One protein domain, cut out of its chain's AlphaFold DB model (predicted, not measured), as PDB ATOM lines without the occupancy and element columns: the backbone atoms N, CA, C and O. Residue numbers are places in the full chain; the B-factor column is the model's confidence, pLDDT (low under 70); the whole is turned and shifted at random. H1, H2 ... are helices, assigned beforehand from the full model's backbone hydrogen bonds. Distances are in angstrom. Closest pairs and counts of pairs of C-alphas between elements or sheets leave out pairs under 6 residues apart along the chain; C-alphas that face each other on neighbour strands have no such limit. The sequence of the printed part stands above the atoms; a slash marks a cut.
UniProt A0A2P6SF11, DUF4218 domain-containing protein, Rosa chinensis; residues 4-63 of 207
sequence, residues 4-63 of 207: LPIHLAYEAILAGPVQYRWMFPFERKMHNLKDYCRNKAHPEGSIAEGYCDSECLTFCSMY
ATOM      1  N   LEU A   4      36.099 -65.968-107.669       60.81
ATOM      2  CA  LEU A   4      35.254 -65.021-106.929       60.81
ATOM      3  C   LEU A   4      34.918 -63.728-107.717       60.81
ATOM      4  O   LEU A   4      33.765 -63.303-107.667       60.81
ATOM      5  N   PRO A   5      35.845 -63.127-108.499       64.88
ATOM      6  CA  PRO A   5      35.549 -61.903-109.251       64.88
ATOM      7  C   PRO A   5      34.552 -62.111-110.401       64.88
ATOM      8  O   PRO A   5      33.748 -61.227-110.686       64.88
ATOM      9  N   ILE A   6      34.584 -63.281-111.052       66.94
ATOM     10  CA  ILE A   6      33.725 -63.590-112.208       66.94
ATOM     11  C   ILE A   6      32.275 -63.799-111.748       66.94
ATOM     12  O   ILE A   6      31.345 -63.305-112.385       66.94
ATOM     13  N   HIS A   7      32.080 -64.475-110.612       70.94
ATOM     14  CA  HIS A   7      30.748 -64.693-110.047       70.94
ATOM     15  C   HIS A   7      30.114 -63.397-109.529       70.94
ATOM     16  O   HIS A   7      28.933 -63.177-109.774       70.94
ATOM     17  N   LEU A   8      30.894 -62.494-108.925       69.56
ATOM     18  CA  LEU A   8      30.399 -61.187-108.473       69.56
ATOM     19  C   LEU A   8      29.863 -60.327-109.625       69.56
ATOM     20  O   LEU A   8      28.814 -59.703-109.483       69.56
ATOM     21  N   ALA A   9      30.550 -60.308-110.773       75.25
ATOM     22  CA  ALA A   9      30.098 -59.553-111.941       75.25
ATOM     23  C   ALA A   9      28.791 -60.121-112.518       75.25
ATOM     24  O   ALA A   9      27.858 -59.370-112.795       75.25
ATOM     25  N   TYR A  10      28.696 -61.446-112.647       77.25
ATOM     26  CA  TYR A  10      27.491 -62.108-113.148       77.25
ATOM     27  C   TYR A  10      26.299 -61.950-112.189       77.25
ATOM     28  O   TYR A  10      25.188 -61.641-112.617       77.25
ATOM     29  N   GLU A  11      26.527 -62.075-110.879       72.94
ATOM     30  CA  GLU A  11      25.508 -61.836-109.853       72.94
ATOM     31  C   GLU A  11      25.031 -60.381-109.819       72.94
ATOM     32  O   GLU A  11      23.837 -60.143-109.621       72.94
ATOM     33  N   ALA A  12      25.932 -59.417-110.032       77.88
ATOM     34  CA  ALA A  12      25.581 -58.001-110.100       77.88
ATOM     35  C   ALA A  12      24.761 -57.662-111.356       77.88
ATOM     36  O   ALA A  12      23.854 -56.836-111.285       77.88
ATOM     37  N   ILE A  13      25.041 -58.313-112.491       81.06
ATOM     38  CA  ILE A  13      24.254 -58.164-113.727       81.06
ATOM     39  C   ILE A  13      22.847 -58.741-113.548       81.06
ATOM     40  O   ILE A  13      21.872 -58.112-113.949       81.06
ATOM     41  N   LEU A  14      22.728 -59.924-112.941       79.69
ATOM     42  CA  LEU A  14      21.439 -60.601-112.785       79.69
ATOM     43  C   LEU A  14      20.538 -59.969-111.723       79.69
ATOM     44  O   LEU A  14      19.322 -59.948-111.886       79.69
ATOM     45  N   ALA A  15      21.115 -59.510-110.614       75.50
ATOM     46  CA  ALA A  15      20.346 -59.142-109.428       75.50
ATOM     47  C   ALA A  15      20.625 -57.718-108.924       75.50
ATOM     48  O   ALA A  15      20.133 -57.334-107.863       75.50
ATOM     49  N   GLY A  16      21.403 -56.935-109.673       77.06
ATOM     50  CA  GLY A  16      21.752 -55.563-109.331       77.06
ATOM     51  C   GLY A  16      22.842 -55.444-108.255       77.06
ATOM     52  O   GLY A  16      23.491 -56.427-107.886       77.06
ATOM     53  N   PRO A  17      23.077 -54.222-107.743       70.94
ATOM     54  CA  PRO A  17      24.140 -53.945-106.786       70.94
ATOM     55  C   PRO A  17      24.069 -54.843-105.545       70.94
ATOM     56  O   PRO A  17      23.068 -54.872-104.827       70.94
ATOM     57  N   VAL A  18      25.184 -55.514-105.253       69.00
ATOM     58  CA  VAL A  18      25.348 -56.473-104.146       69.00
ATOM     59  C   VAL A  18      24.905 -55.902-102.786       69.00
ATOM     60  O   VAL A  18      24.365 -56.631-101.956       69.00
ATOM     61  N   GLN A  19      25.044 -54.587-102.589       66.12
ATOM     62  CA  GLN A  19      24.660 -53.865-101.369       66.12
ATOM     63  C   GLN A  19      23.195 -54.059-100.929       66.12
ATOM     64  O   GLN A  19      22.936 -54.062 -99.730       66.12
ATOM     65  N   TYR A  20      22.249 -54.274-101.854       63.28
ATOM     66  CA  TYR A  20      20.829 -54.474-101.513       63.28
ATOM     67  C   TYR A  20      20.456 -55.940-101.253       63.28
ATOM     68  O   TYR A  20      19.339 -56.224-100.828       63.28
ATOM     69  N   ARG A  21      21.381 -56.877-101.499       71.94
ATOM     70  CA  ARG A  21      21.184 -58.325-101.297       71.94
ATOM     71  C   ARG A  21      21.884 -58.853-100.051       71.94
ATOM     72  O   ARG A  21      21.676 -60.001 -99.668       71.94
ATOM     73  N   TRP A  22      22.734 -58.043 -99.428       77.25
ATOM     74  CA  TRP A  22      23.360 -58.413 -98.169       77.25
ATOM     75  C   TRP A  22      22.320 -58.330 -97.059       77.25
ATOM     76  O   TRP A  22      21.698 -57.294 -96.853       77.25
ATOM     77  N   MET A  23      22.158 -59.425 -96.321       84.31
ATOM     78  CA  MET A  23      21.362 -59.455 -95.089       84.31
ATOM     79  C   MET A  23      21.986 -58.587 -93.989       84.31
ATOM     80  O   MET A  23      21.287 -58.071 -93.123       84.31
ATOM     81  N   PHE A  24      23.299 -58.366 -94.063       81.00
ATOM     82  CA  PHE A  24      24.084 -57.721 -93.017       81.00
ATOM     83  C   PHE A  24      23.562 -56.338 -92.555       81.00
ATOM     84  O   PHE A  24      23.486 -56.120 -91.344       81.00
ATOM     85  N   PRO A  25      23.151 -55.392 -93.432       83.00
ATOM     86  CA  PRO A  25      22.573 -54.120 -92.988       83.00
ATOM     87  C   PRO A  25      21.248 -54.292 -92.233       83.00
ATOM     88  O   PRO A  25      21.019 -53.603 -91.236       83.00
ATOM     89  N   PHE A  26      20.397 -55.226 -92.670       84.25
ATOM     90  CA  PHE A  26      19.124 -55.532 -92.015       84.25
ATOM     91  C   PHE A  26      19.352 -56.180 -90.650       84.25
ATOM     92  O   PHE A  26      18.792 -55.727 -89.655       84.25
ATOM     93  N   GLU A  27      20.244 -57.168 -90.579       89.25
ATOM     94  CA  GLU A  27      20.637 -57.833 -89.333       89.25
ATOM     95  C   GLU A  27      21.221 -56.842 -88.323       89.25
ATOM     96  O   GLU A  27      20.837 -56.844 -87.153       89.25
ATOM     97  N   ARG A  28      22.093 -55.930 -88.769       89.38
ATOM     98  CA  ARG A  28      22.667 -54.886 -87.913       89.38
ATOM     99  C   ARG A  28      21.607 -53.909 -87.407       89.38
ATOM    100  O   ARG A  28      21.650 -53.512 -86.243       89.38
ATOM    101  N   LYS A  29      20.644 -53.520 -88.250       89.56
ATOM    102  CA  LYS A  29      19.531 -52.663 -87.820       89.56
ATOM    103  C   LYS A  29      18.638 -53.393 -86.816       89.56
ATOM    104  O   LYS A  29      18.307 -52.806 -85.791       89.56
ATOM    105  N   MET A  30      18.305 -54.659 -87.062       91.06
ATOM    106  CA  MET A  30      17.534 -55.488 -86.131       91.06
ATOM    107  C   MET A  30      18.251 -55.669 -84.794       91.06
ATOM    108  O   MET A  30      17.604 -55.597 -83.754       91.06
ATOM    109  N   HIS A  31      19.573 -55.851 -84.806       92.25
ATOM    110  CA  HIS A  31      20.379 -55.914 -83.590       92.25
ATOM    111  C   HIS A  31      20.209 -54.647 -82.741       92.25
ATOM    112  O   HIS A  31      19.873 -54.753 -81.570       92.25
ATOM    113  N   ASN A  32      20.318 -53.462 -83.350       90.12
ATOM    114  CA  ASN A  32      20.112 -52.198 -82.636       90.12
ATOM    115  C   ASN A  32      18.666 -52.034 -82.130       90.12
ATOM    116  O   ASN A  32      18.449 -51.572 -81.016       90.12
ATOM    117  N   LEU A  33      17.664 -52.405 -82.938       92.69
ATOM    118  CA  LEU A  33      16.252 -52.299 -82.541       92.69
ATOM    119  C   LEU A  33      15.899 -53.243 -81.387       92.69
ATOM    120  O   LEU A  33      15.042 -52.924 -80.566       92.69
ATOM    121  N   LYS A  34      16.576 -54.392 -81.295       91.94
ATOM    122  CA  LYS A  34      16.396 -55.347 -80.200       91.94
ATOM    123  C   LYS A  34      16.710 -54.719 -78.841       91.94
ATOM    124  O   LYS A  34      15.999 -55.009 -77.880       91.94
ATOM    125  N   ASP A  35      17.700 -53.831 -78.774       91.62
ATOM    126  CA  ASP A  35      18.076 -53.133 -77.539       91.62
ATOM    127  C   ASP A  35      16.994 -52.143 -77.062       91.62
ATOM    128  O   ASP A  35      16.921 -51.827 -75.871       91.62
ATOM    129  N   TYR A  36      16.110 -51.687 -77.959       94.19
ATOM    130  CA  TYR A  36      14.980 -50.811 -77.619       94.19
ATOM    131  C   TYR A  36      13.754 -51.565 -77.083       94.19
ATOM    132  O   TYR A  36      12.884 -50.961 -76.460       94.19
ATOM    133  N   CYS A  37      13.678 -52.889 -77.255       91.62
ATOM    134  CA  CYS A  37      12.556 -53.713 -76.796       91.62
ATOM    135  C   CYS A  37      12.632 -54.010 -75.280       91.62
ATOM    136  O   CYS A  37      12.766 -55.160 -74.851       91.62
ATOM    137  N   ARG A  38      12.546 -52.965 -74.449       91.38
ATOM    138  CA  ARG A  38      12.555 -53.055 -72.979       91.38
ATOM    139  C   ARG A  38      11.263 -53.652 -72.419       91.38
ATOM    140  O   ARG A  38      11.321 -54.416 -71.458       91.38
ATOM    141  N   ASN A  39      10.115 -53.357 -73.033       93.19
ATOM    142  CA  ASN A  39       8.827 -53.942 -72.665       93.19
ATOM    143  C   ASN A  39       8.417 -55.051 -73.648       93.19
ATOM    144  O   ASN A  39       7.964 -54.784 -74.756       93.19
ATOM    145  N   LYS A  40       8.521 -56.312 -73.212       90.81
ATOM    146  CA  LYS A  40       8.156 -57.479 -74.032       90.81
ATOM    147  C   LYS A  40       6.647 -57.677 -74.207       90.81
ATOM    148  O   LYS A  40       6.260 -58.430 -75.091       90.81
ATOM    149  N   ALA A  41       5.809 -57.044 -73.381       93.88
ATOM    150  CA  ALA A  41       4.354 -57.119 -73.530       93.88
ATOM    151  C   ALA A  41       3.850 -56.269 -74.710       93.88
ATOM    152  O   ALA A  41       2.834 -56.602 -75.313       93.88
ATOM    153  N   HIS A  42       4.585 -55.205 -75.055       93.56
ATOM    154  CA  HIS A  42       4.295 -54.306 -76.174       93.56
ATOM    155  C   HIS A  42       5.594 -53.966 -76.924       93.56
ATOM    156  O   HIS A  42       6.114 -52.851 -76.792       93.56
ATOM    157  N   PRO A  43       6.160 -54.929 -77.672       92.50
ATOM    158  CA  PRO A  43       7.487 -54.791 -78.259       92.50
ATOM    159  C   PRO A  43       7.552 -53.673 -79.306       92.50
ATOM    160  O   PRO A  43       8.521 -52.918 -79.322       92.50
ATOM    161  N   GLU A  44       6.519 -53.501 -80.132       93.69
ATOM    162  CA  GLU A  44       6.481 -52.456 -81.160       93.69
ATOM    163  C   GLU A  44       6.451 -51.058 -80.536       93.69
ATOM    164  O   GLU A  44       7.209 -50.181 -80.947       93.69
ATOM    165  N   GLY A  45       5.620 -50.871 -79.504       95.69
ATOM    166  CA  GLY A  45       5.532 -49.611 -78.762       95.69
ATOM    167  C   GLY A  45       6.845 -49.272 -78.058       95.69
ATOM    168  O   GLY A  45       7.333 -48.153 -78.177       95.69
ATOM    169  N   SER A  46       7.466 -50.266 -77.414       94.94
ATOM    170  CA  SER A  46       8.766 -50.105 -76.755       94.94
ATOM    171  C   SER A  46       9.877 -49.722 -77.737       94.94
ATOM    172  O   SER A  46      10.737 -48.909 -77.407       94.94
ATOM    173  N   ILE A  47       9.880 -50.309 -78.940       95.38
ATOM    174  CA  ILE A  47      10.857 -49.977 -79.982       95.38
ATOM    175  C   ILE A  47      10.627 -48.558 -80.505       95.38
ATOM    176  O   ILE A  47      11.594 -47.818 -80.670       95.38
ATOM    177  N   ALA A  48       9.372 -48.178 -80.767       95.56
ATOM    178  CA  ALA A  48       9.030 -46.845 -81.255       95.56
ATOM    179  C   ALA A  48       9.443 -45.754 -80.255       95.56
ATOM    180  O   ALA A  48      10.085 -44.782 -80.644       95.56
ATOM    181  N   GLU A  49       9.147 -45.953 -78.969       95.25
ATOM    182  CA  GLU A  49       9.553 -45.054 -77.885       95.25
ATOM    183  C   GLU A  49      11.081 -44.933 -77.795       95.25
ATOM    184  O   GLU A  49      11.620 -43.834 -77.912       95.25
ATOM    185  N   GLY A  50      11.799 -46.060 -77.701       95.00
ATOM    186  CA  GLY A  50      13.262 -46.048 -77.613       95.00
ATOM    187  C   GLY A  50      13.944 -45.443 -78.845       95.00
ATOM    188  O   GLY A  50      15.001 -44.818 -78.727       95.00
ATOM    189  N   TYR A  51      13.336 -45.587 -80.027       94.56
ATOM    190  CA  TYR A  51      13.805 -44.930 -81.241       94.56
ATOM    191  C   TYR A  51      13.612 -43.410 -81.174       94.56
ATOM    192  O   TYR A  51      14.571 -42.678 -81.421       94.56
ATOM    193  N   CYS A  52      12.422 -42.935 -80.786       95.56
ATOM    194  CA  CYS A  52      12.145 -41.509 -80.593       95.56
ATOM    195  C   CYS A  52      13.110 -40.877 -79.583       95.56
ATOM    196  O   CYS A  52      13.713 -39.848 -79.881       95.56
ATOM    197  N   ASP A  53      13.326 -41.519 -78.434       95.00
ATOM    198  CA  ASP A  53      14.269 -41.045 -77.419       95.00
ATOM    199  C   ASP A  53      15.695 -40.954 -77.968       95.00
ATOM    200  O   ASP A  53      16.386 -39.950 -77.781       95.00
ATOM    201  N   SER A  54      16.142 -41.991 -78.681       92.12
ATOM    202  CA  SER A  54      17.476 -42.028 -79.280       92.12
ATOM    203  C   SER A  54      17.669 -40.908 -80.305       92.12
ATOM    204  O   SER A  54      18.723 -40.271 -80.303       92.12
ATOM    205  N   GLU A  55      16.690 -40.660 -81.176       93.19
ATOM    206  CA  GLU A  55      16.740 -39.581 -82.172       93.19
ATOM    207  C   GLU A  55      16.720 -38.201 -81.497       93.19
ATOM    208  O   GLU A  55      17.570 -37.365 -81.800       93.19
ATOM    209  N   CYS A  56      15.839 -37.982 -80.515       93.94
ATOM    210  CA  CYS A  56      15.772 -36.738 -79.741       93.94
ATOM    211  C   CYS A  56      17.094 -36.438 -79.020       93.94
ATOM    212  O   CYS A  56      17.615 -35.328 -79.122       93.94
ATOM    213  N   LEU A  57      17.679 -37.422 -78.329       91.50
ATOM    214  CA  LEU A  57      18.969 -37.257 -77.650       91.50
ATOM    215  C   LEU A  57      20.110 -37.019 -78.641       91.50
ATOM    216  O   LEU A  57      20.984 -36.195 -78.382       91.50
ATOM    217  N   THR A  58      20.094 -37.709 -79.784       90.44
ATOM    218  CA  THR A  58      21.078 -37.512 -80.856       90.44
ATOM    219  C   THR A  58      20.989 -36.090 -81.403       90.44
ATOM    220  O   THR A  58      22.018 -35.425 -81.516       90.44
ATOM    221  N   PHE A  59      19.781 -35.587 -81.655       90.50
ATOM    222  CA  PHE A  59      19.547 -34.213 -82.088       90.50
ATOM    223  C   PHE A  59      20.034 -33.199 -81.047       90.50
ATOM    224  O   PHE A  59      20.851 -32.341 -81.371       90.50
ATOM    225  N   CYS A  60      19.629 -33.337 -79.780       90.44
ATOM    226  CA  CYS A  60      20.092 -32.461 -78.700       90.44
ATOM    227  C   CYS A  60      21.623 -32.472 -78.558       90.44
ATOM    228  O   CYS A  60      22.233 -31.425 -78.351       90.44
ATOM    229  N   SER A  61      22.261 -33.637 -78.729       90.25
ATOM    230  CA  SER A  61      23.717 -33.778 -78.627       90.25
ATOM    231  C   SER A  61      24.489 -32.953 -79.662       90.25
ATOM    232  O   SER A  61      25.613 -32.550 -79.386       90.25
ATOM    233  N   MET A  62      23.887 -32.625 -80.811       88.00
ATOM    234  CA  MET A  62      24.520 -31.761 -81.817       88.00
ATOM    235  C   MET A  62      24.663 -30.306 -81.349       88.00
ATOM    236  O   MET A  62      25.473 -29.570 -81.904       88.00
ATOM    237  N   TYR A  63      23.895 -29.885 -80.339       88.50
ATOM    238  CA  TYR A  63      23.910 -28.514 -79.821       88.50
ATOM    239  C   TYR A  63      24.722 -28.364 -78.526       88.50
ATOM    240  O   TYR A  63      25.036 -27.239 -78.127       88.50
TER     241      TYR A  63
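Overview. This is residues 4 to 63 of the 207 residues of the protein "DUF4218 domain-containing protein" of Rosa chinensis (UniProt A0A2P6SF11). An open, lopsided T: H3, the longest helix, is the crossbar, and H2 is the stem, whose last residues meet H3's first half. Beyond the other end of H2 the chain runs on through residues 16 to 23 to H1, which touches neither helix and lies at the far end of the model. The printed part has 60 residues and is all helix, with three named helices in the order H1, H2, H3 and no named strand. It is extended, with a radius of gyration of the C-alphas of 17.8 A, and flat in outline, spanning 46 by 35 by 15 A.

Along the chain. H3, residues 43 to 61, is 26.6 A from first to last C-alpha and ends with C-alpha 61 at (23.717, -33.778, -78.627). H2, residues 24 to 36, is 19.2 A long and ends with C-alpha 36 at (14.980, -50.811, -77.619). H1, residues 4 to 15, is 16.2 A long and begins with C-alpha 4 at (35.254, -65.021, -106.929).

Arrangement. H3 touches H2 with residues 46 to 51 alone, and H2 touches H3 with residues 33 to 36 alone. Their closest C-alphas are those of Tyr 36 and Ile 47, 4.8 A apart. Their lines stand about perpendicular, at 86 degrees. H1 is apart from both H2 and H3. Every O i to N i+4 pair is within hydrogen-bond range in H1 and H3, and 7 of 9 are in H2.

Size, cuts and confidence. The two C-alphas farthest apart are those of Ile 6 and Ala 41, at 49.0 A. Residues 22 to 31 and 55 to 63 stand free. Both links are short, and the printed part has no cut. The mean pLDDT of the printed part is 85.3; residues 4 to 6, 8 and 18 to 20 are under 70.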